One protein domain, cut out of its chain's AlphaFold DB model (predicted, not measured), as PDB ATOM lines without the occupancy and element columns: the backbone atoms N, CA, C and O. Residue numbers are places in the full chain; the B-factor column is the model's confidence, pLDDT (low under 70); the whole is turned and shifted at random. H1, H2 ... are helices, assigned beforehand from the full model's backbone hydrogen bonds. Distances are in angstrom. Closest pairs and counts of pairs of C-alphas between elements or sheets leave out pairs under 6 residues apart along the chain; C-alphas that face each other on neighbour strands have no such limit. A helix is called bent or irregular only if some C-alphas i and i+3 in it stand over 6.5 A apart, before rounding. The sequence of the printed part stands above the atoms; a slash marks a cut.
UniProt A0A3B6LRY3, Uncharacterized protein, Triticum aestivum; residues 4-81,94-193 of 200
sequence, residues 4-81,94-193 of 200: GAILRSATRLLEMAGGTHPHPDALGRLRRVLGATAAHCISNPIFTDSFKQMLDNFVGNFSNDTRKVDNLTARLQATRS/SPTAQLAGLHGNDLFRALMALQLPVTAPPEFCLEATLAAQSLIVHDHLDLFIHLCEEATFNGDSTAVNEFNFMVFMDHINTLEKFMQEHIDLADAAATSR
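What this domain is: This is residues 4 to 81 and 94 to 193 of the 200 residues of an uncharacterized protein of Triticum aestivum (UniProt A0A3B6LRY3). An elongated helical bundle is built on three long helices, with H6 in the middle, H3 packed along it on one side, and H7 packed on residues 122 to 136 of H6 alone, away from H3, so that H6 and H7 spread apart as a narrow V towards the turn that joins them. The helical hairpin H1 and H2 packs on H3 and H6 near one end of the long axis, and the short H4 and H5 pack on H6 towards the other end; residues 154 to 160, at the turn from H6 to H7, stick out. The printed part has 178 residues with seven named helices, H1 to H7 in order, and no named strand; the class is all helix. It is compact, with a radius of gyration of the C-alphas of 18.3 A, and spans 62 by 33 by 24 A.

Where its parts are: H1 is residues 4 to 19, from C-alpha 4 at (401.773, 426.402, 667.675). H2 is residues 24 to 43, 30.7 A long. H3, residues 45 to 79, measures 51.2 A. H4 is residues 95 to 99, and H5 is residues 104 to 113. H6, residues 122 to 154, measures 46.3 A from C-alpha 122 at (402.667, 467.042, 646.709). H7, residues 158 to 193, measures 52.6 A and ends with C-alpha 193 at (407.080, 476.078, 649.448). H2 and H6 are only just irregular: C-alphas 24 and 27 are 6.7 A apart, and C-alphas 151 and 154 are 6.6 A apart.

How they stand to each other: H6 is the hub, touching five helices. It touches H3 at a shallow tilt of 12 degrees, opposite ways, the closest C-alphas being those of Leu 76 and Leu 126, 5.9 A apart. H6 and H7 form a hairpin at a shallow tilt of 16 degrees; H6 touches H7 with residues 122 to 136 alone, closest at the C-alphas of Pro 122 and Ala 186, 4.2 A. H3 and H7 are apart. H2 touches H6 at a steep tilt of 35.3 degrees, only just beyond shallow, with the C-alphas of Thr 37 and Thr 152 closest at 5.8 A. H1 touches H3 through residues 52 to 66 of H3 alone, closest at the C-alphas of Ile 6 and Lys 52, 5.9 A. H2 and H3 touch only at the corner by their link, closest at the C-alphas of Cys 41 and Thr 48, 4.7 A. H1 and H2 form a hairpin at a shallow tilt of 5 degrees, with the C-alphas of Ala 10 and Leu 34 closest at 6.7 A. H5 and H6 form a hairpin too, closest at the C-alphas of Gly 104 and Leu 135, 6.7 A. H4 touches H6, with the C-alphas of Thr 96 and Glu 127 closest at 6.0 A. Every O i to N i+4 pair is within hydrogen-bond range in H1, H4, H5, H6 and H7; in H2 it is 14 of 16 and in H3 29 of 31.

The domain as a whole: The C-alphas of Ser 43 and Arg 193, the two farthest apart, are 62.2 A from each other. Residues 82 to 93 are not printed, and C-alphas 81 and 94 are 16.2 A apart across the cut. Of the links that are printed whole, none is long. The mean pLDDT of the printed part is 88.3; residues 81, 154 to 160, 163 and 192 to 193 are under 70.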
ATOM      1  N   GLY A   4     402.209 425.203 666.969       86.19
ATOM      2  CA  GLY A   4     401.773 426.402 667.675       86.19
ATOM      3  C   GLY A   4     402.353 427.678 667.065       86.19
ATOM      4  O   GLY A   4     401.628 428.660 666.926       86.19
ATOM      5  N   ALA A   5     403.629 427.678 666.667       87.25
ATOM      6  CA  ALA A   5     404.236 428.811 665.968       87.25
ATOM      7  C   ALA A   5     403.596 429.067 664.603       87.25
ATOM      8  O   ALA A   5     403.246 430.208 664.320       87.25
ATOM      9  N   ILE A   6     403.370 428.019 663.807       89.75
ATOM     10  CA  ILE A   6     402.740 428.146 662.483       89.75
ATOM     11  C   ILE A   6     401.349 428.777 662.605       89.75
ATOM     12  O   ILE A   6     401.039 429.731 661.897       89.75
ATOM     13  N   LEU A   7     400.528 428.300 663.547       89.81
ATOM     14  CA  LEU A   7     399.190 428.850 663.776       89.81
ATOM     15  C   LEU A   7     399.231 430.315 664.236       89.81
ATOM     16  O   LEU A   7     398.404 431.111 663.799       89.81
ATOM     17  N   ARG A   8     400.197 430.697 665.083       91.94
ATOM     18  CA  ARG A   8     400.374 432.101 665.495       91.94
ATOM     19  C   ARG A   8     400.767 432.993 664.320       91.94
ATOM     20  O   ARG A   8     400.154 434.045 664.146       91.94
ATOM     21  N   SER A   9     401.741 432.579 663.509       92.56
ATOM     22  CA  SER A   9     402.171 433.338 662.327       92.56
ATOM     23  C   SER A   9     401.046 433.446 661.290       92.56
ATOM     24  O   SER A   9     400.825 434.524 660.744       92.56
ATOM     25  N   ALA A  10     400.262 432.380 661.088       92.25
ATOM     26  CA  ALA A  10     399.104 432.373 660.193       92.25
ATOM     27  C   ALA A  10     397.986 433.321 660.667       92.25
ATOM     28  O   ALA A  10     397.452 434.090 659.869       92.25
ATOM     29  N   THR A  11     397.658 433.314 661.964       93.25
ATOM     30  CA  THR A  11     396.684 434.252 662.546       93.25
ATOM     31  C   THR A  11     397.154 435.693 662.400       93.25
ATOM     32  O   THR A  11     396.401 436.533 661.916       93.25
ATOM     33  N   ARG A  12     398.423 435.969 662.729       93.94
ATOM     34  CA  ARG A  12     399.010 437.301 662.557       93.94
ATOM     35  C   ARG A  12     398.944 437.759 661.101       93.94
ATOM     36  O   ARG A  12     398.625 438.913 660.839       93.94
ATOM     37  N   LEU A  13     399.223 436.867 660.150       94.75
ATOM     38  CA  LEU A  13     399.113 437.187 658.732       94.75
ATOM     39  C   LEU A  13     397.673 437.538 658.333       94.75
ATOM     40  O   LEU A  13     397.470 438.528 657.640       94.75
ATOM     41  N   LEU A  14     396.680 436.772 658.793       93.56
ATOM     42  CA  LEU A  14     395.264 437.052 658.525       93.56
ATOM     43  C   LEU A  14     394.820 438.407 659.092       93.56
ATOM     44  O   LEU A  14     394.069 439.120 658.432       93.56
ATOM     45  N   GLU A  15     395.282 438.767 660.290       92.75
ATOM     46  CA  GLU A  15     395.003 440.071 660.905       92.75
ATOM     47  C   GLU A  15     395.613 441.216 660.092       92.75
ATOM     48  O   GLU A  15     394.909 442.165 659.746       92.75
ATOM     49  N   MET A  16     396.895 441.101 659.726       93.62
ATOM     50  CA  MET A  16     397.571 442.107 658.901       93.62
ATOM     51  C   MET A  16     396.898 442.236 657.531       93.62
ATOM     52  O   MET A  16     396.587 443.345 657.112       93.62
ATOM     53  N   ALA A  17     396.617 441.117 656.859       92.56
ATOM     54  CA  ALA A  17     395.938 441.105 655.566       92.56
ATOM     55  C   ALA A  17     394.512 441.670 655.653       92.56
ATOM     56  O   ALA A  17     394.054 442.317 654.724       92.56
ATOM     57  N   GLY A  18     393.799 441.480 656.766       89.50
ATOM     58  CA  GLY A  18     392.496 442.114 656.976       89.50
ATOM     59  C   GLY A  18     392.575 443.644 657.038       89.50
ATOM     60  O   GLY A  18     391.665 444.324 656.565       89.50
ATOM     61  N   GLY A  19     393.671 444.185 657.578       88.06
ATOM     62  CA  GLY A  19     393.911 445.626 657.689       88.06
ATOM     63  C   GLY A  19     394.348 446.315 656.392       88.06
ATOM     64  O   GLY A  19     394.291 447.537 656.317       88.06
ATOM     65  N   THR A  20     394.760 445.568 655.361       86.62
ATOM     66  CA  THR A  20     395.248 446.147 654.093       86.62
ATOM     67  C   THR A  20     394.155 446.360 653.050       86.62
ATOM     68  O   THR A  20     394.460 446.790 651.938       86.62
ATOM     69  N   HIS A  21     392.897 446.057 653.387       84.06
ATOM     70  CA  HIS A  21     391.752 446.107 652.472       84.06
ATOM     71  C   HIS A  21     392.039 445.439 651.109       84.06
ATOM     72  O   HIS A  21     391.908 446.084 650.065       84.06
ATOM     73  N   PRO A  22     392.477 444.166 651.100       81.19
ATOM     74  CA  PRO A  22     392.807 443.455 649.873       81.19
ATOM     75  C   PRO A  22     391.545 443.200 649.045       81.19
ATOM     76  O   PRO A  22     390.419 443.430 649.500       81.19
ATOM     77  N   HIS A  23     391.727 442.664 647.835       80.44
ATOM     78  CA  HIS A  23     390.610 442.215 647.007       80.44
ATOM     79  C   HIS A  23     389.653 441.316 647.826       80.44
ATOM     80  O   HIS A  23     390.139 440.459 648.574       80.44
ATOM     81  N   PRO A  24     388.315 441.459 647.696       74.69
ATOM     82  CA  PRO A  24     387.343 440.752 648.539       74.69
ATOM     83  C   PRO A  24     387.565 439.235 648.645       74.69
ATOM     84  O   PRO A  24     387.389 438.648 649.714       74.69
ATOM     85  N   ASP A  25     388.024 438.608 647.561       86.19
ATOM     86  CA  ASP A  25     388.274 437.164 647.512       86.19
ATOM     87  C   ASP A  25     389.615 436.734 648.136       86.19
ATOM     88  O   ASP A  25     389.772 435.574 648.530       86.19
ATOM     89  N   ALA A  26     390.590 437.641 648.258       87.25
ATOM     90  CA  ALA A  26     391.954 437.312 648.678       87.25
ATOM     91  C   ALA A  26     392.004 436.805 650.125       87.25
ATOM     92  O   ALA A  26     392.641 435.792 650.409       87.25
ATOM     93  N   LEU A  27     391.267 437.437 651.045       90.50
ATOM     94  CA  LEU A  27     391.248 437.020 652.453       90.50
ATOM     95  C   LEU A  27     390.600 435.636 652.634       90.50
ATOM     96  O   LEU A  27     391.049 434.828 653.452       90.50
ATOM     97  N   GLY A  28     389.559 435.341 651.848       90.44
ATOM     98  CA  GLY A  28     388.923 434.024 651.817       90.44
ATOM     99  C   GLY A  28     389.874 432.943 651.299       90.44
ATOM    100  O   GLY A  28     390.024 431.894 651.936       90.44
ATOM    101  N   ARG A  29     390.573 433.224 650.190       92.12
ATOM    102  CA  ARG A  29     391.606 432.341 649.625       92.12
ATOM    103  C   ARG A  29     392.752 432.105 650.606       92.12
ATOM    104  O   ARG A  29     393.119 430.954 650.828       92.12
ATOM    105  N   LEU A  30     393.241 433.159 651.257       93.62
ATOM    106  CA  LEU A  30     394.301 433.085 652.259       93.62
ATOM    107  C   LEU A  30     393.914 432.188 653.437       93.62
ATOM    108  O   LEU A  30     394.664 431.289 653.809       93.62
ATOM    109  N   ARG A  31     392.718 432.379 654.007       92.62
ATOM    110  CA  ARG A  31     392.236 431.532 655.108       92.62
ATOM    111  C   ARG A  31     392.134 430.065 654.682       92.62
ATOM    112  O   ARG A  31     392.534 429.185 655.442       92.62
ATOM    113  N   ARG A  32     391.613 429.804 653.480       92.31
ATOM    114  CA  ARG A  32     391.494 428.449 652.926       92.31
ATOM    115  C   ARG A  32     392.863 427.795 652.759       92.31
ATOM    116  O   ARG A  32     393.042 426.668 653.214       92.31
ATOM    117  N   VAL A  33     393.807 428.488 652.121       91.56
ATOM    118  CA  VAL A  33     395.122 427.916 651.824       91.56
ATOM    119  C   VAL A  33     395.920 427.689 653.102       91.56
ATOM    120  O   VAL A  33     396.391 426.580 653.305       91.56
ATOM    121  N   LEU A  34     395.942 428.641 654.042       92.31
ATOM    122  CA  LEU A  34     396.615 428.461 655.334       92.31
ATOM    123  C   LEU A  34     396.062 427.260 656.112       92.31
ATOM    124  O   LEU A  34     396.830 426.512 656.715       92.31
ATOM    125  N   GLY A  35     394.741 427.043 656.081       90.12
ATOM    126  CA  GLY A  35     394.114 425.872 656.696       90.12
ATOM    127  C   GLY A  35     394.535 424.555 656.038       90.12
ATOM    128  O   GLY A  35     394.886 423.602 656.733       90.12
ATOM    129  N   ALA A  36     394.545 424.509 654.703       89.62
ATOM    130  CA  ALA A  36     394.968 423.330 653.952       89.62
ATOM    131  C   ALA A  36     396.463 423.031 654.147       89.62
ATOM    132  O   ALA A  36     396.833 421.887 654.407       89.62
ATOM    133  N   THR A  37     397.314 424.056 654.105       88.25
ATOM    134  CA  THR A  37     398.756 423.924 654.308       88.25
ATOM    135  C   THR A  37     399.073 423.483 655.738       88.25
ATOM    136  O   THR A  37     399.892 422.589 655.934       88.25
ATOM    137  N   ALA A  38     398.361 424.003 656.745       87.12
ATOM    138  CA  ALA A  38     398.490 423.531 658.124       87.12
ATOM    139  C   ALA A  38     398.098 422.048 658.275       87.12
ATOM    140  O   ALA A  38     398.779 421.309 658.987       87.12
ATOM    141  N   ALA A  39     397.045 421.590 657.590       86.88
ATOM    142  CA  ALA A  39     396.683 420.172 657.561       86.88
ATOM    143  C   ALA A  39     397.747 419.317 656.846       86.88
ATOM    144  O   ALA A  39     398.066 418.216 657.302       86.88
ATOM    145  N   HIS A  40     398.345 419.839 655.770       85.94
ATOM    146  CA  HIS A  40     399.435 419.175 655.059       85.94
ATOM    147  C   HIS A  40     400.685 419.015 655.942       85.94
ATOM    148  O   HIS A  40     401.266 417.930 655.981       85.94
ATOM    149  N   CYS A  41     401.033 420.026 656.748       86.69
ATOM    150  CA  CYS A  41     402.129 419.951 657.724       86.69
ATOM    151  C   CYS A  41     401.969 418.793 658.723       86.69
ATOM    152  O   CYS A  41     402.940 418.106 659.026       86.69
ATOM    153  N   ILE A  42     400.745 418.510 659.192       84.94
ATOM    154  CA  ILE A  42     400.483 417.385 660.115       84.94
ATOM    155  C   ILE A  42     400.898 416.047 659.484       84.94
ATOM    156  O   ILE A  42     401.378 415.153 660.179       84.94
ATOM    157  N   SER A  43     400.722 415.920 658.169       83.31
ATOM    158  CA  SER A  43     400.990 414.687 657.425       83.31
ATOM    159  C   SER A  43     402.416 414.619 656.862       83.31
ATOM    160  O   SER A  43     402.868 413.539 656.490       83.31
ATOM    161  N   ASN A  44     403.133 415.749 656.800       82.38
ATOM    162  CA  ASN A  44     404.466 415.855 656.207       82.38
ATOM    163  C   ASN A  44     405.419 416.709 657.083       82.38
ATOM    164  O   ASN A  44     405.483 417.938 656.951       82.38
ATOM    165  N   PRO A  45     406.211 416.067 657.966       78.62
ATOM    166  CA  PRO A  45     407.152 416.762 658.846       78.62
ATOM    167  C   PRO A  45     408.264 417.514 658.104       78.62
ATOM    168  O   PRO A  45     408.691 418.565 658.570       78.62
ATOM    169  N   ILE A  46     408.710 417.011 656.945       80.44
ATOM    170  CA  ILE A  46     409.757 417.652 656.126       80.44
ATOM    171  C   ILE A  46     409.235 418.975 655.559       80.44
ATOM    172  O   ILE A  46     409.914 419.998 655.606       80.44
ATOM    173  N   PHE A  47     407.991 418.971 655.080       83.44
ATOM    174  CA  PHE A  47     407.329 420.178 654.599       83.44
ATOM    175  C   PHE A  47     407.118 421.214 655.713       83.44
ATOM    176  O   PHE A  47     407.262 422.413 655.476       83.44
ATOM    177  N   THR A  48     406.845 420.766 656.940       87.31
ATOM    178  CA  THR A  48     406.522 421.645 658.075       87.31
ATOM    179  C   THR A  48     407.596 422.695 658.356       87.31
ATOM    180  O   THR A  48     407.265 423.869 658.532       87.31
ATOM    181  N   ASP A  49     408.872 422.303 658.383       85.81
ATOM    182  CA  ASP A  49     409.962 423.243 658.672       85.81
ATOM    183  C   ASP A  49     410.147 424.255 657.530       85.81
ATOM    184  O   ASP A  49     410.299 425.453 657.784       85.81
ATOM    185  N   SER A  50     410.036 423.800 656.275       86.00
ATOM    186  CA  SER A  50     410.111 424.673 655.096       86.00
ATOM    187  C   SER A  50     408.960 425.684 655.044       86.00
ATOM    188  O   SER A  50     409.184 426.873 654.814       86.00
ATOM    189  N   PHE A  51     407.735 425.243 655.350       88.00
ATOM    190  CA  PHE A  51     406.566 426.112 655.387       88.00
ATOM    191  C   PHE A  51     406.653 427.120 656.529       88.00
ATOM    192  O   PHE A  51     406.360 428.296 656.328       88.00
ATOM    193  N   LYS A  52     407.106 426.695 657.716       90.12
ATOM    194  CA  LYS A  52     407.321 427.609 658.841       90.12
ATOM    195  C   LYS A  52     408.291 428.727 658.459       90.12
ATOM    196  O   LYS A  52     407.981 429.892 658.680       90.12
ATOM    197  N   GLN A  53     409.432 428.383 657.862       89.69
ATOM    198  CA  GLN A  53     410.415 429.375 657.431       89.69
ATOM    199  C   GLN A  53     409.842 430.325 656.370       89.69
ATOM    200  O   GLN A  53     410.018 431.537 656.478       89.69
ATOM    201  N   MET A  54     409.130 429.794 655.372       90.50
ATOM    202  CA  MET A  54     408.463 430.594 654.341       90.50
ATOM    203  C   MET A  54     407.451 431.572 654.954       90.50
ATOM    204  O   MET A  54     407.473 432.759 654.633       90.50
ATOM    205  N   LEU A  55     406.597 431.089 655.860       93.25
ATOM    206  CA  LEU A  55     405.570 431.885 656.529       93.25
ATOM    207  C   LEU A  55     406.181 432.971 657.421       93.25
ATOM    208  O   LEU A  55     405.739 434.115 657.362       93.25
ATOM    209  N   ASP A  56     407.200 432.646 658.218       92.81
ATOM    210  CA  ASP A  56     407.857 433.615 659.104       92.81
ATOM    211  C   ASP A  56     408.575 434.714 658.294       92.81
ATOM    212  O   ASP A  56     408.438 435.902 658.608       92.81
ATOM    213  N   ASN A  57     409.267 434.341 657.210       92.62
ATOM    214  CA  ASN A  57     409.889 435.296 656.286       92.62
ATOM    215  C   ASN A  57     408.842 436.204 655.631       92.62
ATOM    216  O   ASN A  57     409.011 437.425 655.593       92.62
ATOM    217  N   PHE A  58     407.742 435.620 655.148       94.38
ATOM    218  CA  PHE A  58     406.670 436.377 654.517       94.38
ATOM    219  C   PHE A  58     406.003 437.341 655.501       94.38
ATOM    220  O   PHE A  58     405.866 438.517 655.193       94.38
ATOM    221  N   VAL A  59     405.663 436.891 656.713       95.56
ATOM    222  CA  VAL A  59     405.101 437.743 657.774       95.56
ATOM    223  C   VAL A  59     406.026 438.916 658.100       95.56
ATOM    224  O   VAL A  59     405.548 440.033 658.300       95.56
ATOM    225  N   GLY A  60     407.342 438.684 658.143       94.75
ATOM    226  CA  GLY A  60     408.337 439.736 658.345       94.75
ATOM    227  C   GLY A  60     408.319 440.789 657.234       94.75
ATOM    228  O   GLY A  60     408.202 441.981 657.521       94.75
ATOM    229  N   ASN A  61     408.383 440.350 655.975       93.75
ATOM    230  CA  ASN A  61     408.377 441.239 654.810       93.75
ATOM    231  C   ASN A  61     407.044 441.979 654.664       93.75
ATOM    232  O   ASN A  61     407.028 443.204 654.564       93.75
ATOM    233  N   PHE A  62     405.929 441.259 654.771       94.75
ATOM    234  CA  PHE A  62     404.585 441.817 654.699       94.75
ATOM    235  C   PHE A  62     404.369 442.887 655.774       94.75
ATOM    236  O   PHE A  62     403.885 443.971 655.475       94.75
ATOM    237  N   SER A  63     404.827 442.645 657.008       94.62
ATOM    238  CA  SER A  63     404.763 443.643 658.083       94.62
ATOM    239  C   SER A  63     405.574 444.911 657.785       94.62
ATOM    240  O   SER A  63     405.232 445.980 658.301       94.62
ATOM    241  N   ASN A  64     406.665 444.816 657.021       95.12
ATOM    242  CA  ASN A  64     407.426 445.989 656.602       95.12
ATOM    243  C   ASN A  64     406.683 446.760 655.509       95.12
ATOM    244  O   ASN A  64     406.633 447.988 655.570       95.12
ATOM    245  N   ASP A  65     406.065 446.063 654.556       93.56
ATOM    246  CA  ASP A  65     405.298 446.702 653.489       93.56
ATOM    247  C   ASP A  65     404.024 447.375 654.014       93.56
ATOM    248  O   ASP A  65     403.738 448.512 653.638       93.56
ATOM    249  N   THR A  66     403.303 446.760 654.961       94.44
ATOM    250  CA  THR A  66     402.164 447.422 655.620       94.44
ATOM    251  C   THR A  66     402.606 448.664 656.391       94.44
ATOM    252  O   THR A  66     401.952 449.699 656.322       94.44
ATOM    253  N   ARG A  67     403.776 448.628 657.045       95.75
ATOM    254  CA  ARG A  67     404.337 449.817 657.708       95.75
ATOM    255  C   ARG A  67     404.658 450.936 656.710       95.75
ATOM    256  O   ARG A  67     404.496 452.107 657.047       95.75
ATOM    257  N   LYS A  68     405.111 450.617 655.491       95.62
ATOM    258  CA  LYS A  68     405.302 451.628 654.434       95.62
ATOM    259  C   LYS A  68     403.971 452.287 654.055       95.62
ATOM    260  O   LYS A  68     403.938 453.510 653.936       95.62
ATOM    261  N   VAL A  69     402.884 451.513 653.935       96.00
ATOM    262  CA  VAL A  69     401.523 452.047 653.714       96.00
ATOM    263  C   VAL A  69     401.122 453.002 654.842       96.00
ATOM    264  O   VAL A  69     400.690 454.123 654.567       96.00
ATOM    265  N   ASP A  70     401.315 452.603 656.100       95.12
ATOM    266  CA  ASP A  70     400.984 453.437 657.264       95.12
ATOM    267  C   ASP A  70     401.783 454.749 657.267       95.12
ATOM    268  O   ASP A  70     401.226 455.832 657.453       95.12
ATOM    269  N   ASN A  71     403.088 454.671 656.993       96.19
ATOM    270  CA  ASN A  71     403.969 455.836 656.923       96.19
ATOM    271  C   ASN A  71     403.559 456.805 655.803       96.19
ATOM    272  O   ASN A  71     403.522 458.018 656.019       96.19
ATOM    273  N   LEU A  72     403.231 456.288 654.613       95.19
ATOM    274  CA  LEU A  72     402.746 457.100 653.493       95.19
ATOM    275  C   LEU A  72     401.391 457.734 653.810       95.19
ATOM    276  O   LEU A  72     401.187 458.913 653.525       95.19
ATOM    277  N   THR A  73     400.497 456.988 654.457       94.50
ATOM    278  CA  THR A  73     399.192 457.486 654.904       94.50
ATOM    279  C   THR A  73     399.356 458.635 655.894       94.50
ATOM    280  O   THR A  73     398.760 459.697 655.709       94.50
ATOM    281  N   ALA A  74     400.212 458.470 656.906       94.56
ATOM    282  CA  ALA A  74     400.509 459.514 657.882       94.56
ATOM    283  C   ALA A  74     401.134 460.756 657.222       94.56
ATOM    284  O   ALA A  74     400.724 461.885 657.501       94.56
ATOM    285  N   ARG A  75     402.078 460.565 656.290       93.62
ATOM    286  CA  ARG A  75     402.705 461.660 655.529       93.62
ATOM    287  C   ARG A  75     401.692 462.412 654.665       93.62
ATOM    288  O   ARG A  75     401.700 463.645 654.638       93.62
ATOM    289  N   LEU A  76     400.795 461.697 653.989       91.81
ATOM    290  CA  LEU A  76     399.717 462.288 653.196       91.81
ATOM    291  C   LEU A  76     398.755 463.097 654.077       91.81
ATOM    292  O   LEU A  76     398.412 464.226 653.730       91.81
ATOM    293  N   GLN A  77     398.357 462.561 655.234       90.75
ATOM    294  CA  GLN A  77     397.512 463.274 656.201       90.75
ATOM    295  C   GLN A  77     398.182 464.552 656.718       90.75
ATOM    296  O   GLN A  77     397.544 465.602 656.742       90.75
ATOM    297  N   ALA A  78     399.470 464.487 657.066       87.69
ATOM    298  CA  ALA A  78     400.232 465.652 657.511       87.69
ATOM    299  C   ALA A  78     400.328 466.734 656.421       87.69
ATOM    300  O   ALA A  78     400.204 467.920 656.713       87.69
ATOM    301  N   THR A  79     400.483 466.328 655.157       85.75
ATOM    302  CA  THR A  79     400.569 467.260 654.019       85.75
ATOM    303  C   THR A  79     399.218 467.931 653.734       85.75
ATOM    304  O   THR A  79     399.172 469.093 653.340       85.75
ATOM    305  N   ARG A  80     398.103 467.238 653.999       83.19
ATOM    306  CA  ARG A  80     396.730 467.761 653.863       83.19
ATOM    307  C   ARG A  80     396.274 468.666 655.025       83.19
ATOM    308  O   ARG A  80     395.146 469.154 654.984       83.19
ATOM    309  N   SER A  81     397.086 468.859 656.068       60.78
ATOM    310  CA  SER A  81     396.664 469.515 657.316       60.78
ATOM    311  C   SER A  81     396.227 470.994 657.124       60.78
ATOM    312  O   SER A  81     396.775 471.684 656.262       60.78
ATOM    313  N   SER A  94     391.906 464.564 641.698       80.75
ATOM    314  CA  SER A  94     392.827 463.875 642.605       80.75
ATOM    315  C   SER A  94     393.073 462.440 642.109       80.75
ATOM    316  O   SER A  94     392.101 461.759 641.753       80.75
ATOM    317  N   PRO A  95     394.329 461.951 642.118       84.50
ATOM    318  CA  PRO A  95     394.640 460.562 641.789       84.50
ATOM    319  C   PRO A  95     393.798 459.562 642.583       84.50
ATOM    320  O   PRO A  95     393.321 458.588 642.014       84.50
ATOM    321  N   THR A  96     393.516 459.838 643.861       85.06
ATOM    322  CA  THR A  96     392.643 458.986 644.688       85.06
ATOM    323  C   THR A  96     391.295 458.718 644.019       85.06
ATOM    324  O   THR A  96     390.833 457.583 644.011       85.06
ATOM    325  N   ALA A  97     390.661 459.740 643.439       83.44
ATOM    326  CA  ALA A  97     389.357 459.586 642.796       83.44
ATOM    327  C   ALA A  97     389.441 458.771 641.497       83.44
ATOM    328  O   ALA A  97     388.527 458.011 641.193       83.44
ATOM    329  N   GLN A  98     390.535 458.916 640.743       87.38
ATOM    330  CA  GLN A  98     390.764 458.174 639.502       87.38
ATOM    331  C   GLN A  98     391.108 456.698 639.753       87.38
ATOM    332  O   GLN A  98     390.760 455.842 638.945       87.38
ATOM    333  N   LEU A  99     391.801 456.410 640.856       90.88
ATOM    334  CA  LEU A  99     392.281 455.071 641.205       90.88
ATOM    335  C   LEU A  99     391.304 454.298 642.108       90.88
ATOM    336  O   LEU A  99     391.487 453.103 642.334       90.88
ATOM    337  N   ALA A 100     390.268 454.961 642.630       87.25
ATOM    338  CA  ALA A 100     389.304 454.363 643.547       87.25
ATOM    339  C   ALA A 100     388.617 453.129 642.938       87.25
ATOM    340  O   ALA A 100     388.027 453.191 641.861       87.25
ATOM    341  N   GLY A 101     388.656 452.015 643.671       86.56
ATOM    342  CA  GLY A 101     388.015 450.756 643.281       86.56
ATOM    343  C   GLY A 101     388.757 449.953 642.207       86.56
ATOM    344  O   GLY A 101     388.274 448.888 641.829       86.56
ATOM    345  N   LEU A 102     389.910 450.425 641.720       91.31
ATOM    346  CA  LEU A 102     390.781 449.626 640.861       91.31
ATOM    347  C   LEU A 102     391.621 448.659 641.701       91.31
ATOM    348  O   LEU A 102     392.061 448.993 642.802       91.31
ATOM    349  N   HIS A 103     391.888 447.476 641.148       88.50
ATOM    350  CA  HIS A 103     392.692 446.430 641.782       88.50
ATOM    351  C   HIS A 103     393.605 445.744 640.754       88.50
ATOM    352  O   HIS A 103     393.321 445.766 639.552       88.50
ATOM    353  N   GLY A 104     394.695 445.131 641.229       90.25
ATOM    354  CA  GLY A 104     395.616 444.331 640.417       90.25
ATOM    355  C   GLY A 104     396.082 445.041 639.140       90.25
ATOM    356  O   GLY A 104     396.441 446.218 639.152       90.25
ATOM    357  N   ASN A 105     396.007 444.338 638.008       92.12
ATOM    358  CA  ASN A 105     396.480 444.829 636.709       92.12
ATOM    359  C   ASN A 105     395.799 446.117 636.222       92.12
ATOM    360  O   ASN A 105     396.425 446.899 635.502       92.12
ATOM    361  N   ASP A 106     394.537 446.353 636.583       93.50
ATOM    362  CA  ASP A 106     393.846 447.579 636.180       93.50
ATOM    363  C   ASP A 106     394.339 448.781 636.989       93.50
ATOM    364  O   ASP A 106     394.559 449.851 636.416       93.50
ATOM    365  N   LEU A 107     394.614 448.589 638.285       94.56
ATOM    366  CA  LEU A 107     395.277 449.599 639.110       94.56
ATOM    367  C   LEU A 107     396.702 449.859 638.613       94.56
ATOM    368  O   LEU A 107     397.077 451.014 638.425       94.56
ATOM    369  N   PHE A 108     397.467 448.806 638.319       95.62
ATOM    370  CA  PHE A 108     398.809 448.935 637.749       95.62
ATOM    371  C   PHE A 108     398.801 449.758 636.457       95.62
ATOM    372  O   PHE A 108     399.547 450.724 636.321       95.62
ATOM    373  N   ARG A 109     397.918 449.418 635.508       96.06
ATOM    374  CA  ARG A 109     397.812 450.142 634.236       96.06
ATOM    375  C   ARG A 109     397.430 451.604 634.457       96.06
ATOM    376  O   ARG A 109     397.977 452.474 633.785       96.06
ATOM    377  N   ALA A 110     396.514 451.876 635.384       95.81
ATOM    378  CA  ALA A 110     396.120 453.237 635.722       95.81
ATOM    379  C   ALA A 110     397.273 454.035 636.350       95.81
ATOM    380  O   ALA A 110     397.460 455.192 635.983       95.81
ATOM    381  N   LEU A 111     398.078 453.416 637.221       95.75
ATOM    382  CA  LEU A 111     399.285 454.018 637.792       95.75
ATOM    383  C   LEU A 111     400.325 454.322 636.709       95.75
ATOM    384  O   LEU A 111     400.820 455.440 636.641       95.75
ATOM    385  N   MET A 112     400.602 453.383 635.802       95.25
ATOM    386  CA  MET A 112     401.563 453.599 634.709       95.25
ATOM    387  C   MET A 112     401.095 454.645 633.689       95.25
ATOM    388  O   MET A 112     401.912 455.281 633.025       95.25
ATOM    389  N   ALA A 113     399.783 454.837 633.555       94.00
ATOM    390  CA  ALA A 113     399.202 455.890 632.728       94.00
ATOM    391  C   ALA A 113     399.104 457.244 633.453       94.00
ATOM    392  O   ALA A 113     398.808 458.256 632.810       94.00
ATOM    393  N   LEU A 114     399.320 457.282 634.772       91.81
ATOM    394  CA  LEU A 114     399.203 458.496 635.563       91.81
ATOM    395  C   LEU A 114     400.388 459.419 635.269       91.81
ATOM    396  O   LEU A 114     401.528 459.137 635.622       91.81
ATOM    397  N   GLN A 115     400.100 460.554 634.638       85.12
ATOM    398  CA  GLN A 115     401.089 461.595 634.376       85.12
ATOM    399  C   GLN A 115     400.809 462.790 635.276       85.12
ATOM    400  O   GLN A 115     399.876 463.560 635.035       85.12
ATOM    401  N   LEU A 116     401.626 462.949 636.316       85.31
ATOM    402  CA  LEU A 116     401.592 464.130 637.165       85.31
ATOM    403  C   LEU A 116     402.637 465.146 636.681       85.31
ATOM    404  O   LEU A 116     403.806 464.795 636.515       85.31
ATOM    405  N   PRO A 117     402.251 466.410 636.422       83.88
ATOM    406  CA  PRO A 117     403.221 467.440 636.082       83.88
ATOM    407  C   PRO A 117     404.142 467.722 637.276       83.88
ATOM    408  O   PRO A 117     403.739 467.569 638.424       83.88
ATOM    409  N   VAL A 118     405.344 468.247 637.025       84.25
ATOM    410  CA  VAL A 118     406.293 468.658 638.087       84.25
ATOM    411  C   VAL A 118     405.685 469.688 639.052       84.25
ATOM    412  O   VAL A 118     406.085 469.796 640.204       84.25
ATOM    413  N   THR A 119     404.688 470.445 638.591       83.12
ATOM    414  CA  THR A 119     403.937 471.424 639.389       83.12
ATOM    415  C   THR A 119     402.746 470.825 640.141       83.12
ATOM    416  O   THR A 119     401.956 471.580 640.718       83.12
ATOM    417  N   ALA A 120     402.569 469.501 640.109       84.44
ATOM    418  CA  ALA A 120     401.491 468.830 640.816       84.44
ATOM    419  C   ALA A 120     401.580 469.108 642.327       84.44
ATOM    420  O   ALA A 120     402.675 469.213 642.884       84.44
ATOM    421  N   PRO A 121     400.433 469.228 643.012       87.88
ATOM    422  CA  PRO A 121     400.417 469.286 644.464       87.88
ATOM    423  C   PRO A 121     401.110 468.040 645.063       87.88
ATOM    424  O   PRO A 121     400.856 466.932 644.582       87.88
ATOM    425  N   PRO A 122     401.962 468.175 646.101       89.62
ATOM    426  CA  PRO A 122     402.667 467.042 646.709       89.62
ATOM    427  C   PRO A 122     401.701 465.990 647.260       89.62
ATOM    428  O   PRO A 122     402.025 464.807 647.303       89.62
ATOM    429  N   GLU A 123     400.485 466.400 647.623       91.50
ATOM    430  CA  GLU A 123     399.424 465.507 648.069       91.50
ATOM    431  C   GLU A 123     399.038 464.515 646.955       91.50
ATOM    432  O   GLU A 123     398.832 463.340 647.236       91.50
ATOM    433  N   PHE A 124     399.021 464.936 645.684       91.88
ATOM    434  CA  PHE A 124     398.685 464.061 644.553       91.88
ATOM    435  C   PHE A 124     399.780 463.024 644.291       91.88
ATOM    436  O   PHE A 124     399.479 461.857 644.048       91.88
ATOM    437  N   CYS A 125     401.049 463.421 644.399       93.25
ATOM    438  CA  CYS A 125     402.167 462.488 644.279       93.25
ATOM    439  C   CYS A 125     402.146 461.439 645.402       93.25
ATOM    440  O   CYS A 125     402.354 460.250 645.154       93.25
ATOM    441  N   LEU A 126     401.828 461.855 646.633       94.56
ATOM    442  CA  LEU A 126     401.698 460.948 647.774       94.56
ATOM    443  C   LEU A 126     400.492 460.007 647.651       94.56
ATOM    444  O   LEU A 126     400.599 458.851 648.044       94.56
ATOM    445  N   GLU A 127     399.372 460.453 647.077       95.06
ATOM    446  CA  GLU A 127     398.228 459.583 646.768       95.06
ATOM    447  C   GLU A 127     398.591 458.485 645.759       95.06
ATOM    448  O   GLU A 127     398.273 457.317 645.983       95.06
ATOM    449  N   ALA A 128     399.288 458.845 644.677       94.94
ATOM    450  CA  ALA A 128     399.761 457.886 643.680       94.94
ATOM    451  C   ALA A 128     400.755 456.882 644.285       94.94
ATOM    452  O   ALA A 128     400.649 455.678 644.056       94.94
ATOM    453  N   THR A 129     401.681 457.375 645.113       96.44
ATOM    454  CA  THR A 129     402.659 456.545 645.830       96.44
ATOM    455  C   THR A 129     401.967 455.579 646.790       96.44
ATOM    456  O   THR A 129     402.308 454.400 646.835       96.44
ATOM    457  N   LEU A 130     400.971 456.056 647.542       96.00
ATOM    458  CA  LEU A 130     400.198 455.228 648.463       96.00
ATOM    459  C   LEU A 130     399.462 454.112 647.716       96.00
ATOM    460  O   LEU A 130     399.542 452.961 648.131       96.00
ATOM    461  N   ALA A 131     398.805 454.429 646.598       96.19
ATOM    462  CA  ALA A 131     398.119 453.435 645.777       96.19
ATOM    463  C   ALA A 131     399.082 452.376 645.207       96.19
ATOM    464  O   ALA A 131     398.770 451.186 645.247       96.19
ATOM    465  N   ALA A 132     400.268 452.783 644.743       96.94
ATOM    466  CA  ALA A 132     401.307 451.860 644.285       96.94
ATOM    467  C   ALA A 132     401.841 450.964 645.418       96.94
ATOM    468  O   ALA A 132     401.952 449.753 645.241       96.94
ATOM    469  N   GLN A 133     402.098 451.520 646.607       97.12
ATOM    470  CA  GLN A 133     402.538 450.735 647.765       97.12
ATOM    471  C   GLN A 133     401.456 449.749 648.228       97.12
ATOM    472  O   GLN A 133     401.773 448.621 648.609       97.12
ATOM    473  N   SER A 134     400.183 450.149 648.200       95.31
ATOM    474  CA  SER A 134     399.062 449.252 648.491       95.31
ATOM    475  C   SER A 134     398.959 448.119 647.469       95.31
ATOM    476  O   SER A 134     398.724 446.982 647.871       95.31
ATOM    477  N   LEU A 135     399.196 448.397 646.183       95.62
ATOM    478  CA  LEU A 135     399.234 447.368 645.144       95.62
ATOM    479  C   LEU A 135     400.360 446.351 645.395       95.62
ATOM    480  O   LEU A 135     400.079 445.162 645.421       95.62
ATOM    481  N   ILE A 136     401.580 446.801 645.715       95.69
ATOM    482  CA  ILE A 136     402.698 445.908 646.088       95.69
ATOM    483  C   ILE A 136     402.310 444.978 647.246       95.69
ATOM    484  O   ILE A 136     402.580 443.779 647.208       95.69
ATOM    485  N   VAL A 137     401.659 445.517 648.284       95.81
ATOM    486  CA  VAL A 137     401.176 444.720 649.423       95.81
ATOM    487  C   VAL A 137     400.183 443.651 648.961       95.81
ATOM    488  O   VAL A 137     400.258 442.508 649.414       95.81
ATOM    489  N   HIS A 138     399.247 444.002 648.079       94.00
ATOM    490  CA  HIS A 138     398.252 443.062 647.555       94.00
ATOM    491  C   HIS A 138     398.896 441.991 646.667       94.00
ATOM    492  O   HIS A 138     398.615 440.810 646.860       94.00
ATOM    493  N   ASP A 139     399.822 442.372 645.791       93.25
ATOM    494  CA  ASP A 139     400.524 441.458 644.889       93.25
ATOM    495  C   ASP A 139     401.426 440.478 645.654       93.25
ATOM    496  O   ASP A 139     401.429 439.279 645.367       93.25
ATOM    497  N   HIS A 140     402.139 440.940 646.691       93.69
ATOM    498  CA  HIS A 140     402.884 440.053 647.592       93.69
ATOM    499  C   HIS A 140     401.964 439.049 648.299       93.69
ATOM    500  O   HIS A 140     402.336 437.883 648.461       93.69
ATOM    501  N   LEU A 141     400.766 439.475 648.713       93.88
ATOM    502  CA  LEU A 141     399.787 438.584 649.334       93.88
ATOM    503  C   LEU A 141     399.285 437.523 648.356       93.88
ATOM    504  O   LEU A 141     399.250 436.344 648.708       93.88
ATOM    505  N   ASP A 142     398.933 437.925 647.139       91.31
ATOM    506  CA  ASP A 142     398.465 437.008 646.103       91.31
ATOM    507  C   ASP A 142     399.557 436.018 645.678       91.31
ATOM    508  O   ASP A 142     399.268 434.827 645.534       91.31
ATOM    509  N   LEU A 143     400.819 436.458 645.575       90.38
ATOM    510  CA  LEU A 143     401.954 435.566 645.330       90.38
ATOM    511  C   LEU A 143     402.108 434.539 646.455       90.38
ATOM    512  O   LEU A 143     402.268 433.350 646.185       90.38
ATOM    513  N   PHE A 144     402.032 434.963 647.717       91.25
ATOM    514  CA  PHE A 144     402.127 434.041 648.849       91.25
ATOM    515  C   PHE A 144     400.989 433.015 648.859       91.25
ATOM    516  O   PHE A 144     401.233 431.827 649.079       91.25
ATOM    517  N   ILE A 145     399.754 433.449 648.580       91.44
ATOM    518  CA  ILE A 145     398.604 432.549 648.431       91.44
ATOM    519  C   ILE A 145     398.886 431.531 647.326       91.44
ATOM    520  O   ILE A 145     398.709 430.337 647.556       91.44
ATOM    521  N   HIS A 146     399.360 431.986 646.165       88.50
ATOM    522  CA  HIS A 146     399.672 431.117 645.035       88.50
ATOM    523  C   HIS A 146     400.761 430.091 645.374       88.50
ATOM    524  O   HIS A 146     400.576 428.905 645.116       88.50
ATOM    525  N   LEU A 147     401.850 430.505 646.031       86.56
ATOM    526  CA  LEU A 147     402.913 429.596 646.476       86.56
ATOM    527  C   LEU A 147     402.396 428.545 647.464       86.56
ATOM    528  O   LEU A 147     402.774 427.377 647.379       86.56
ATOM    529  N   CYS A 148     401.502 428.932 648.379       87.38
ATOM    530  CA  CYS A 148     400.867 427.983 649.287       87.38
ATOM    531  C   CYS A 148     399.927 427.024 648.536       87.38
ATOM    532  O   CYS A 148     399.890 425.836 648.863       87.38
ATOM    533  N   GLU A 149     399.177 427.514 647.542       87.69
ATOM    534  CA  GLU A 149     398.287 426.698 646.710       87.69
ATOM    535  C   GLU A 149     399.102 425.664 645.914       87.69
ATOM    536  O   GLU A 149     398.796 424.475 645.969       87.69
ATOM    537  N   GLU A 150     400.193 426.082 645.277       83.19
ATOM    538  CA  GLU A 150     401.098 425.201 644.532       83.19
ATOM    539  C   GLU A 150     401.736 424.135 645.425       83.19
ATOM    540  O   GLU A 150     401.668 422.940 645.125       83.19
ATOM    541  N   ALA A 151     402.291 424.554 646.565       80.00
ATOM    542  CA  ALA A 151     402.948 423.657 647.507       80.00
ATOM    543  C   ALA A 151     401.991 422.633 648.141       80.00
ATOM    544  O   ALA A 151     402.420 421.548 648.527       80.00
ATOM    545  N   THR A 152     400.704 422.973 648.256       78.94
ATOM    546  CA  THR A 152     399.704 422.124 648.922       78.94
ATOM    547  C   THR A 152     398.914 421.256 647.939       78.94
ATOM    548  O   THR A 152     398.519 420.149 648.307       78.94
ATOM    549  N   PHE A 153     398.654 421.734 646.715       76.12
ATOM    550  CA  PHE A 153     397.682 421.111 645.808       76.12
ATOM    551  C   PHE A 153     398.245 420.608 644.474       76.12
ATOM    552  O   PHE A 153     397.692 419.638 643.957       76.12
ATOM    553  N   ASN A 154     399.295 421.219 643.909       67.00
ATOM    554  CA  ASN A 154     399.560 421.070 642.468       67.00
ATOM    555  C   ASN A 154     400.854 420.362 642.058       67.00
ATOM    556  O   ASN A 154     400.947 420.014 640.890       67.00
ATOM    557  N   GLY A 155     401.793 420.066 642.960       55.62
ATOM    558  CA  GLY A 155     402.938 419.191 642.661       55.62
ATOM    559  C   GLY A 155     403.774 419.578 641.424       55.62
ATOM    560  O   GLY A 155     403.521 419.114 640.321       55.62
ATOM    561  N   ASP A 156     404.847 420.335 641.661       57.53
ATOM    562  CA  ASP A 156     406.047 420.494 640.817       57.53
ATOM    563  C   ASP A 156     405.850 420.960 639.350       57.53
ATOM    564  O   ASP A 156     406.076 420.233 638.384       57.53
ATOM    565  N   SER A 157     405.513 422.247 639.178       57.78
ATOM    566  CA  SER A 157     405.603 422.976 637.898       57.78
ATOM    567  C   SER A 157     406.628 424.125 637.977       57.78
ATOM    568  O   SER A 157     406.298 425.310 637.901       57.78
ATOM    569  N   THR A 158     407.907 423.780 638.131       62.72
ATOM    570  CA  THR A 158     409.023 424.719 638.375       62.72
ATOM    571  C   THR A 158     409.223 425.783 637.288       62.72
ATOM    572  O   THR A 158     409.374 426.956 637.617       62.72
ATOM    573  N   ALA A 159     409.149 425.433 636.000       59.00
ATOM    574  CA  ALA A 159     409.439 426.380 634.911       59.00
ATOM    575  C   ALA A 159     408.381 427.492 634.744       59.00
ATOM    576  O   ALA A 159     408.715 428.641 634.451       59.00
ATOM    577  N   VAL A 160     407.099 427.169 634.943       60.69
ATOM    578  CA  VAL A 160     406.012 428.167 634.903       60.69
ATOM    579  C   VAL A 160     406.100 429.091 636.119       60.69
ATOM    580  O   VAL A 160     405.909 430.299 635.989       60.69
ATOM    581  N   ASN A 161     406.471 428.541 637.277       70.12
ATOM    582  CA  ASN A 161     406.655 429.308 638.506       70.12
ATOM    583  C   ASN A 161     407.836 430.285 638.400       70.12
ATOM    584  O   ASN A 161     407.705 431.435 638.812       70.12
ATOM    585  N   GLU A 162     408.949 429.883 637.781       72.81
ATOM    586  CA  GLU A 162     410.094 430.770 637.529       72.81
ATOM    587  C   GLU A 162     409.750 431.924 636.578       72.81
ATOM    588  O   GLU A 162     410.070 433.080 636.866       72.81
ATOM    589  N   PHE A 163     409.064 431.642 635.465       63.69
ATOM    590  CA  PHE A 163     408.656 432.686 634.520       63.69
ATOM    591  C   PHE A 163     407.691 433.688 635.166       63.69
ATOM    592  O   PHE A 163     407.887 434.900 635.055       63.69
ATOM    593  N   ASN A 164     406.690 433.191 635.896       79.62
ATOM    594  CA  ASN A 164     405.743 434.037 636.619       79.62
ATOM    595  C   ASN A 164     406.440 434.873 637.701       79.62
ATOM    596  O   ASN A 164     406.103 436.041 637.875       79.62
ATOM    597  N   PHE A 165     407.450 434.318 638.381       85.38
ATOM    598  CA  PHE A 165     408.234 435.051 639.372       85.38
ATOM    599  C   PHE A 165     409.068 436.178 638.745       85.38
ATOM    600  O   PHE A 165     409.154 437.266 639.306       85.38
ATOM    601  N   MET A 166     409.652 435.968 637.564       88.69
ATOM    602  CA  MET A 166     410.392 437.027 636.869       88.69
ATOM    603  C   MET A 166     409.477 438.189 636.461       88.69
ATOM    604  O   MET A 166     409.825 439.346 636.688       88.69
ATOM    605  N   VAL A 167     408.298 437.888 635.904       89.19
ATOM    606  CA  VAL A 167     407.288 438.905 635.557       89.19
ATOM    607  C   VAL A 167     406.803 439.637 636.808       89.19
ATOM    608  O   VAL A 167     406.656 440.856 636.791       89.19
ATOM    609  N   PHE A 168     406.608 438.909 637.908       90.12
ATOM    610  CA  PHE A 168     406.275 439.490 639.204       90.12
ATOM    611  C   PHE A 168     407.349 440.477 639.678       90.12
ATOM    612  O   PHE A 168     407.037 441.605 640.044       90.12
ATOM    613  N   MET A 169     408.627 440.100 639.626       93.69
ATOM    614  CA  MET A 169     409.709 440.990 640.051       93.69
ATOM    615  C   MET A 169     409.828 442.233 639.162       93.69
ATOM    616  O   MET A 169     410.053 443.324 639.680       93.69
ATOM    617  N   ASP A 170     409.650 442.104 637.845       94.25
ATOM    618  CA  ASP A 170     409.611 443.254 636.931       94.25
ATOM    619  C   ASP A 170     408.456 444.214 637.266       94.25
ATOM    620  O   ASP A 170     408.637 445.435 637.312       94.25
ATOM    621  N   HIS A 171     407.289 443.655 637.600       94.19
ATOM    622  CA  HIS A 171     406.126 444.408 638.057       94.19
ATOM    623  C   HIS A 171     406.416 445.204 639.337       94.19
ATOM    624  O   HIS A 171     406.187 446.416 639.375       94.19
ATOM    625  N   ILE A 172     406.987 444.555 640.360       95.69
ATOM    626  CA  ILE A 172     407.350 445.208 641.625       95.69
ATOM    627  C   ILE A 172     408.414 446.287 641.403       95.69
ATOM    628  O   ILE A 172     408.226 447.417 641.844       95.69
ATOM    629  N   ASN A 173     409.479 445.991 640.653       96.56
ATOM    630  CA  ASN A 173     410.537 446.961 640.350       96.56
ATOM    631  C   ASN A 173     409.983 448.204 639.636       96.56
ATOM    632  O   ASN A 173     410.408 449.332 639.897       96.56
ATOM    633  N   THR A 174     409.018 448.006 638.737       97.38
ATOM    634  CA  THR A 174     408.348 449.100 638.032       97.38
ATOM    635  C   THR A 174     407.550 449.979 638.998       97.38
ATOM    636  O   THR A 174     407.658 451.207 638.936       97.38
ATOM    637  N   LEU A 175     406.798 449.376 639.925       97.25
ATOM    638  CA  LEU A 175     406.064 450.107 640.961       97.25
ATOM    639  C   LEU A 175     407.000 450.841 641.928       97.25
ATOM    640  O   LEU A 175     406.743 451.997 642.255       97.25
ATOM    641  N   GLU A 176     408.101 450.221 642.350       96.69
ATOM    642  CA  GLU A 176     409.092 450.850 643.229       96.69
ATOM    643  C   GLU A 176     409.745 452.069 642.580       96.69
ATOM    644  O   GLU A 176     409.840 453.129 643.204       96.69
ATOM    645  N   LYS A 177     410.124 451.958 641.303       96.88
ATOM    646  CA  LYS A 177     410.649 453.092 640.543       96.88
ATOM    647  C   LYS A 177     409.619 454.218 640.437       96.88
ATOM    648  O   LYS A 177     409.947 455.369 640.715       96.88
ATOM    649  N   PHE A 178     408.376 453.883 640.089       96.06
ATOM    650  CA  PHE A 178     407.278 454.845 640.023       96.06
ATOM    651  C   PHE A 178     407.074 455.567 641.362       96.06
ATOM    652  O   PHE A 178     406.963 456.791 641.392       96.06
ATOM    653  N   MET A 179     407.060 454.830 642.476       96.12
ATOM    654  CA  MET A 179     406.932 455.409 643.814       96.12
ATOM    655  C   MET A 179     408.078 456.363 644.137       96.12
ATOM    656  O   MET A 179     407.823 457.454 644.642       96.12
ATOM    657  N   GLN A 180     409.323 455.976 643.845       95.88
ATOM    658  CA  GLN A 180     410.482 456.818 644.132       95.88
ATOM    659  C   GLN A 180     410.412 458.144 643.367       95.88
ATOM    660  O   GLN A 180     410.564 459.202 643.971       95.88
ATOM    661  N   GLU A 181     410.085 458.102 642.072       94.75
ATOM    662  CA  GLU A 181     409.919 459.307 641.249       94.75
ATOM    663  C   GLU A 181     408.843 460.249 641.822       94.75
ATOM    664  O   GLU A 181     409.029 461.466 641.879       94.75
ATOM    665  N   HIS A 182     407.728 459.698 642.305       93.69
ATOM    666  CA  HIS A 182     406.641 460.484 642.891       93.69
ATOM    667  C   HIS A 182     406.969 461.022 644.290       93.69
ATOM    668  O   HIS A 182     406.565 462.139 644.626       93.69
ATOM    669  N   ILE A 183     407.726 460.278 645.097       94.31
ATOM    670  CA  ILE A 183     408.244 460.754 646.383       94.31
ATOM    671  C   ILE A 183     409.185 461.943 646.166       94.31
ATOM    672  O   ILE A 183     409.006 462.976 646.814       94.31
ATOM    673  N   ASP A 184     410.115 461.833 645.218       93.00
ATOM    674  CA  ASP A 184     411.079 462.891 644.909       93.00
ATOM    675  C   ASP A 184     410.368 464.171 644.438       93.00
ATOM    676  O   ASP A 184     410.703 465.280 644.868       93.00
ATOM    677  N   LEU A 185     409.325 464.029 643.610       90.19
ATOM    678  CA  LEU A 185     408.468 465.144 643.199       90.19
ATOM    679  C   LEU A 185     407.747 465.796 644.390       90.19
ATOM    680  O   LEU A 185     407.687 467.027 644.476       90.19
ATOM    681  N   ALA A 186     407.216 464.996 645.318       90.12
ATOM    682  CA  ALA A 186     406.549 465.512 646.512       90.12
ATOM    683  C   ALA A 186     407.516 466.309 647.410       90.12
ATOM    684  O   ALA A 186     407.167 467.394 647.889       90.12
ATOM    685  N   ASP A 187     408.740 465.814 647.601       90.19
ATOM    686  CA  ASP A 187     409.767 466.463 648.426       90.19
ATOM    687  C   ASP A 187     410.322 467.746 647.792       90.19
ATOM    688  O   ASP A 187     410.525 468.759 648.478       90.19
ATOM    689  N   ALA A 188     410.491 467.756 646.468       86.94
ATOM    690  CA  ALA A 188     410.873 468.955 645.730       86.94
ATOM    691  C   ALA A 188     409.817 470.066 645.873       86.94
ATOM    692  O   ALA A 188     410.152 471.223 646.156       86.94
ATOM    693  N   ALA A 189     408.530 469.719 645.752       82.62
ATOM    694  CA  ALA A 189     407.430 470.666 645.923       82.62
ATOM    695  C   ALA A 189     407.355 471.229 647.354       82.62
ATOM    696  O   ALA A 189     407.132 472.432 647.539       82.62
ATOM    697  N   ALA A 190     407.588 470.397 648.374       77.31
ATOM    698  CA  ALA A 190     407.619 470.831 649.771       77.31
ATOM    699  C   ALA A 190     408.763 471.829 650.045       77.31
ATOM    700  O   ALA A 190     408.553 472.871 650.673       77.31
ATOM    701  N   THR A 191     409.953 471.564 649.502       76.69
ATOM    702  CA  THR A 191     411.133 472.433 649.656       76.69
ATOM    703  C   THR A 191     410.947 473.788 648.963       76.69
ATOM    704  O   THR A 191     411.310 474.837 649.509       76.69
ATOM    705  N   SER A 192     410.314 473.797 647.785       68.31
ATOM    706  CA  SER A 192     409.970 475.040 647.088       68.31
ATOM    707  C   SER A 192     409.011 475.912 647.909       68.31
ATOM    708  O   SER A 192     409.188 477.129 647.956       68.31
ATOM    709  N   ARG A 193     408.017 475.323 648.590       65.00
ATOM    710  CA  ARG A 193     407.080 476.078 649.448       65.00
ATOM    711  C   ARG A 193     407.789 476.708 650.654       65.00
ATOM    712  O   ARG A 193     407.538 477.872 650.963       65.00
TER     713      ARG A 193